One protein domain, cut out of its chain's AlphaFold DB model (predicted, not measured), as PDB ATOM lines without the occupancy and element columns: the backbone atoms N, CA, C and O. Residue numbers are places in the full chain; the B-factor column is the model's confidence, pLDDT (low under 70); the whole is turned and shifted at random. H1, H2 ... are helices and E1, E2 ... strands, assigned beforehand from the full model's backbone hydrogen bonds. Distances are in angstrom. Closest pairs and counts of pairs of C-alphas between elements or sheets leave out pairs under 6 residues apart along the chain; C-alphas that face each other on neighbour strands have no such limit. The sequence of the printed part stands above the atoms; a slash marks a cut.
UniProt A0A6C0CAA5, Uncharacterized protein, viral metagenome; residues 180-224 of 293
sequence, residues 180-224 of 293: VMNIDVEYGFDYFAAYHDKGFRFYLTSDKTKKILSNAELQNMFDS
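AT A GLANCE: This is residues 180 to 224 of the 293 residues of an uncharacterized protein of viral metagenome (UniProt A0A6C0CAA5). A small two-strand parallel sheet has helix H1 loosely over one face, while the link between E2 and H2 loops out past the other. Helix H2 sits beyond E2, near that strand. The printed part has 45 residues, in the order E1, H1, E2, H2; its class is mixed, helices and strands. It is compact, with a radius of gyration of the C-alphas of 9.7 A, and spans 24 by 23 by 19 A.

IN THESE COORDINATES: Find C-alpha 180 at (26.562, -6.760, 36.248), where E1, residues 180 to 183, begins. E2 is residues 201 to 204. H1 runs from 189 to 196, 10.7 A long. H2 runs 12.1 A from 215 to C-alpha 223 at (45.056, 3.604, 42.460).

HOW THE PARTS SIT: E1 and E2 are parallel, at 40 degrees; look at N 183 and O 203, 2.8 A apart, within hydrogen-bond range. E1, H1 and E2 form a strand-helix-strand unit, two parallel neighbour strands with a helix between, its crossover right-handed. The closest C-alphas of E1 and H1, Ile 183 and Phe 192, are 7.6 A apart. H1 and H2 are only just apart, 8.0 A at the closest. Every O i to N i+4 pair is within range in H2, and 3 of 4 in H1.

THE WHOLE: The C-alphas of Asp 197 and Lys 208, the farthest two, are 25.1 A apart. The printed part has no cut and no long link. Residues 185 to 194, 198 and 224 have pLDDT under 70.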
ATOM      1  N   VAL A 180      25.913  -6.528  34.958       79.56
ATOM      2  CA  VAL A 180      26.562  -6.760  36.248       79.56
ATOM      3  C   VAL A 180      27.577  -7.879  36.080       79.56
ATOM      4  O   VAL A 180      27.218  -8.988  35.681       79.56
ATOM      5  N   MET A 181      28.835  -7.618  36.420       78.62
ATOM      6  CA  MET A 181      29.907  -8.605  36.308       78.62
ATOM      7  C   MET A 181      30.824  -8.587  37.524       78.62
ATOM      8  O   MET A 181      30.940  -7.584  38.220       78.62
ATOM      9  N   ASN A 182      31.440  -9.725  37.823       78.25
ATOM     10  CA  ASN A 182      32.452  -9.767  38.867       78.25
ATOM     11  C   ASN A 182      33.783  -9.250  38.306       78.25
ATOM     12  O   ASN A 182      34.106  -9.529  37.153       78.25
ATOM     13  N   ILE A 183      34.564  -8.563  39.132       75.38
ATOM     14  CA  ILE A 183      35.951  -8.198  38.840       75.38
ATOM     15  C   ILE A 183      36.899  -8.944  39.780       75.38
ATOM     16  O   ILE A 183      36.564  -9.227  40.937       75.38
ATOM     17  N   ASP A 184      38.067  -9.290  39.254       71.88
ATOM     18  CA  ASP A 184      39.223  -9.718  40.029       71.88
ATOM     19  C   ASP A 184      40.331  -8.670  39.860       71.88
ATOM     20  O   ASP A 184      40.707  -8.332  38.739       71.88
ATOM     21  N   VAL A 185      40.793  -8.101  40.974       64.69
ATOM     22  CA  VAL A 185      41.731  -6.963  40.986       64.69
ATOM     23  C   VAL A 185      43.134  -7.400  40.572       64.69
ATOM     24  O   VAL A 185      43.915  -6.596  40.071       64.69
ATOM     25  N   GLU A 186      43.448  -8.684  40.741       62.09
ATOM     26  CA  GLU A 186      44.750  -9.242  40.384       62.09
ATOM     27  C   GLU A 186      44.911  -9.393  38.861       62.09
ATOM     28  O   GLU A 186      46.034  -9.397  38.349       62.09
ATOM     29  N   TYR A 187      43.801  -9.458  38.112       56.78
ATOM     30  CA  TYR A 187      43.801  -9.916  36.726       56.78
ATOM     31  C   TYR A 187      42.802  -9.156  35.836       56.78
ATOM     32  O   TYR A 187      41.732  -9.664  35.509       56.78
ATOM     33  N   GLY A 188      43.176  -7.970  35.341       57.06
ATOM     34  CA  GLY A 188      42.568  -7.445  34.103       57.06
ATOM     35  C   GLY A 188      42.049  -6.011  34.123       57.06
ATOM     36  O   GLY A 188      40.858  -5.776  33.929       57.06
ATOM     37  N   PHE A 189      42.968  -5.052  34.219       60.34
ATOM     38  CA  PHE A 189      42.677  -3.622  34.062       60.34
ATOM     39  C   PHE A 189      42.105  -3.269  32.678       60.34
ATOM     40  O   PHE A 189      41.105  -2.561  32.587       60.34
ATOM     41  N   ASP A 190      42.690  -3.812  31.607       58.12
ATOM     42  CA  ASP A 190      42.325  -3.439  30.231       58.12
ATOM     43  C   ASP A 190      40.884  -3.855  29.875       58.12
ATOM     44  O   ASP A 190      40.175  -3.161  29.150       58.12
ATOM     45  N   TYR A 191      40.414  -4.966  30.447       60.69
ATOM     46  CA  TYR A 191      39.061  -5.470  30.219       60.69
ATOM     47  C   TYR A 191      38.014  -4.723  31.028       60.69
ATOM     48  O   TYR A 191      36.908  -4.495  30.545       60.69
ATOM     49  N   PHE A 192      38.364  -4.319  32.249       69.00
ATOM     50  CA  PHE A 192      37.470  -3.538  33.088       69.00
ATOM     51  C   PHE A 192      37.055  -2.237  32.398       69.00
ATOM     52  O   PHE A 192      35.858  -1.975  32.307       69.00
ATOM     53  N   ALA A 193      38.017  -1.466  31.879       69.94
ATOM     54  CA  ALA A 193      37.732  -0.188  31.228       69.94
ATOM     55  C   ALA A 193      36.768  -0.374  30.045       69.94
ATOM     56  O   ALA A 193      35.720   0.267  29.985       69.94
ATOM     57  N   ALA A 194      37.046  -1.358  29.183       69.06
ATOM     58  CA  ALA A 194      36.210  -1.658  28.025       69.06
ATOM     59  C   ALA A 194      34.769  -2.066  28.391       69.06
ATOM     60  O   ALA A 194      33.837  -1.779  27.635       69.06
ATOM     61  N   TYR A 195      34.556  -2.755  29.518       72.75
ATOM     62  CA  TYR A 195      33.208  -3.086  29.991       72.75
ATOM     63  C   TYR A 195      32.547  -1.924  30.739       72.75
ATOM     64  O   TYR A 195      31.339  -1.720  30.601       72.75
ATOM     65  N   HIS A 196      33.308  -1.141  31.503       77.81
ATOM     66  CA  HIS A 196      32.805   0.034  32.217       77.81
ATOM     67  C   HIS A 196      32.254   1.080  31.244       77.81
ATOM     68  O   HIS A 196      31.121   1.523  31.429       77.81
ATOM     69  N   ASP A 197      32.954   1.334  30.135       75.38
ATOM     70  CA  ASP A 197      32.499   2.222  29.052       75.38
ATOM     71  C   ASP A 197      31.171   1.762  28.422       75.38
ATOM     72  O   ASP A 197      30.380   2.565  27.927       75.38
ATOM     73  N   LYS A 198      30.865   0.462  28.502       69.50
ATOM     74  CA  LYS A 198      29.581  -0.117  28.071       69.50
ATOM     75  C   LYS A 198      28.516  -0.113  29.165       69.50
ATOM     76  O   LYS A 198      27.472  -0.753  29.023       69.50
ATOM     77  N   GLY A 199      28.742   0.590  30.267       78.06
ATOM     78  CA  GLY A 199      27.806   0.689  31.382       78.06
ATOM     79  C   GLY A 199      27.710  -0.583  32.222       78.06
ATOM     80  O   GLY A 199      26.682  -0.796  32.874       78.06
ATOM     81  N   PHE A 200      28.735  -1.442  32.204       81.31
ATOM     82  CA  PHE A 200      28.819  -2.524  33.178       81.31
ATOM     83  C   PHE A 200      29.108  -1.980  34.572       81.31
ATOM     84  O   PHE A 200      29.810  -0.993  34.773       81.31
ATOM     85  N   ARG A 201      28.521  -2.658  35.551       86.12
ATOM     86  CA  ARG A 201      28.689  -2.428  36.978       86.12
ATOM     87  C   ARG A 201      29.330  -3.657  37.588       86.12
ATOM     88  O   ARG A 201      29.055  -4.787  37.176       86.12
ATOM     89  N   PHE A 202      30.160  -3.434  38.591       85.88
ATOM     90  CA  PHE A 202      31.096  -4.450  39.040       85.88
ATOM     91  C   PHE A 202      30.884  -4.790  40.504       85.88
ATOM     92  O   PHE A 202      30.502  -3.933  41.291       85.88
ATOM     93  N   TYR A 203      31.143  -6.040  40.863       87.19
ATOM     94  CA  TYR A 203      31.265  -6.486  42.249       87.19
ATOM     95  C   TYR A 203      32.535  -7.321  42.396       87.19
ATOM     96  O   TYR A 203      33.009  -7.914  41.428       87.19
ATOM     97  N   LEU A 204      33.104  -7.377  43.595       83.62
ATOM     98  CA  LEU A 204      34.291  -8.191  43.834       83.62
ATOM     99  C   LEU A 204      33.963  -9.680  43.734       83.62
ATOM    100  O   LEU A 204      32.979 -10.146  44.307       83.62
ATOM    101  N   THR A 205      34.817 -10.451  43.060       77.50
ATOM    102  CA  THR A 205      34.660 -11.917  42.984       77.50
ATOM    103  C   THR A 205      34.656 -12.567  44.372       77.50
ATOM    104  O   THR A 205      33.922 -13.526  44.602       77.50
ATOM    105  N   SER A 206      35.431 -12.015  45.309       79.19
ATOM    106  CA  SER A 206      35.497 -12.449  46.708       79.19
ATOM    107  C   SER A 206      34.292 -12.014  47.554       79.19
ATOM    108  O   SER A 206      34.067 -12.572  48.631       79.19
ATOM    109  N   ASP A 207      33.491 -11.053  47.084       81.25
ATOM    110  CA  ASP A 207      32.353 -10.530  47.831       81.25
ATOM    111  C   ASP A 207      31.109 -11.409  47.652       81.25
ATOM    112  O   ASP A 207      30.406 -11.382  46.637       81.25
ATOM    113  N   LYS A 208      30.789 -12.159  48.711       82.38
ATOM    114  CA  LYS A 208      29.599 -13.018  48.777       82.38
ATOM    115  C   LYS A 208      28.285 -12.238  48.687       82.38
ATOM    116  O   LYS A 208      27.283 -12.809  48.263       82.38
ATOM    117  N   THR A 209      28.276 -10.962  49.075       86.06
ATOM    118  CA  THR A 209      27.085 -10.102  49.006       86.06
ATOM    119  C   THR A 209      26.834  -9.564  47.599       86.06
ATOM    120  O   THR A 209      25.726  -9.111  47.311       86.06
ATOM    121  N   LYS A 210      27.832  -9.668  46.707       85.19
ATOM    122  CA  LYS A 210      27.814  -9.112  45.349       85.19
ATOM    123  C   LYS A 210      27.441  -7.626  45.343       85.19
ATOM    124  O   LYS A 210      26.679  -7.179  44.480       85.19
ATOM    125  N   LYS A 211      27.952  -6.867  46.318       92.12
ATOM    126  CA  LYS A 211      27.743  -5.424  46.406       92.12
ATOM    127  C   LYS A 211      28.301  -4.778  45.144       92.12
ATOM    128  O   LYS A 211      29.464  -4.969  44.791       92.12
ATOM    129  N   ILE A 212      27.462  -3.991  44.479       91.62
ATOM    130  CA  ILE A 212      27.904  -3.189  43.344       91.62
ATOM    131  C   ILE A 212      28.829  -2.086  43.853       91.62
ATOM    132  O   ILE A 212      28.452  -1.304  44.727       91.62
ATOM    133  N   LEU A 213      30.026  -2.043  43.286       88.81
ATOM    134  CA  LEU A 213      31.045  -1.047  43.555       88.81
ATOM    135  C   LEU A 213      30.672   0.268  42.867       88.81
ATOM    136  O   LEU A 213      30.232   0.294  41.713       88.81
ATOM    137  N   SER A 214      30.863   1.365  43.584       90.50
ATOM    138  CA  SER A 214      30.824   2.715  43.031       90.50
ATOM    139  C   SER A 214      32.074   3.013  42.198       90.50
ATOM    140  O   SER A 214      33.115   2.381  42.367       90.50
ATOM    141  N   ASN A 215      32.005   4.036  41.338       85.06
ATOM    142  CA  ASN A 215      33.171   4.484  40.565       85.06
ATOM    143  C   ASN A 215      34.344   4.905  41.467       85.06
ATOM    144  O   ASN A 215      35.487   4.677  41.104       85.06
ATOM    145  N   ALA A 216      34.073   5.476  42.647       85.88
ATOM    146  CA  ALA A 216      35.115   5.847  43.605       85.88
ATOM    147  C   ALA A 216      35.778   4.618  44.249       85.88
ATOM    148  O   ALA A 216      36.996   4.585  44.388       85.88
ATOM    149  N   GLU A 217      34.997   3.593  44.611       87.62
ATOM    150  CA  GLU A 217      35.546   2.323  45.113       87.62
ATOM    151  C   GLU A 217      36.401   1.638  44.044       87.62
ATOM    152  O   GLU A 217      37.507   1.202  44.345       87.62
ATOM    153  N   LEU A 218      35.922   1.613  42.798       81.31
ATOM    154  CA  LEU A 218      36.668   1.090  41.657       81.31
ATOM    155  C   LEU A 218      37.980   1.857  41.455       81.31
ATOM    156  O   LEU A 218      39.040   1.246  41.446       81.31
ATOM    157  N   GLN A 219      37.925   3.189  41.396       79.38
ATOM    158  CA  GLN A 219      39.106   4.039  41.239       79.38
ATOM    159  C   GLN A 219      40.137   3.805  42.351       79.38
ATOM    160  O   GLN A 219      41.305   3.568  42.065       79.38
ATOM    161  N   ASN A 220      39.704   3.759  43.615       82.44
ATOM    162  CA  ASN A 220      40.594   3.497  44.749       82.44
ATOM    163  C   ASN A 220      41.260   2.116  44.672       82.44
ATOM    164  O   ASN A 220      42.413   1.963  45.073       82.44
ATOM    165  N   MET A 221      40.548   1.104  44.169       78.75
ATOM    166  CA  MET A 221      41.118  -0.228  43.963       78.75
ATOM    167  C   MET A 221      42.205  -0.222  42.886       78.75
ATOM    168  O   MET A 221      43.161  -0.984  43.000       78.75
ATOM    169  N   PHE A 222      42.079   0.635  41.873       71.31
ATOM    170  CA  PHE A 222      43.065   0.759  40.799       71.31
ATOM    171  C   PHE A 222      44.245   1.667  41.155       71.31
ATOM    172  O   PHE A 222      45.355   1.420  40.693       71.31
ATOM    173  N   ASP A 223      44.021   2.671  42.001       70.50
ATOM    174  CA  ASP A 223      45.056   3.604  42.460       70.50
ATOM    175  C   ASP A 223      45.876   3.057  43.642       70.50
ATOM    176  O   ASP A 223      46.917   3.613  43.996       70.50
ATOM    177  N   SER A 224      45.428   1.963  44.265       57.78
ATOM    178  CA  SER A 224      46.161   1.317  45.354       57.78
ATOM    179  C   SER A 224      47.432   0.649  44.809       57.78
ATOM    180  O   SER A 224      47.324  -0.242  43.962       57.78
TER     181      SER A 224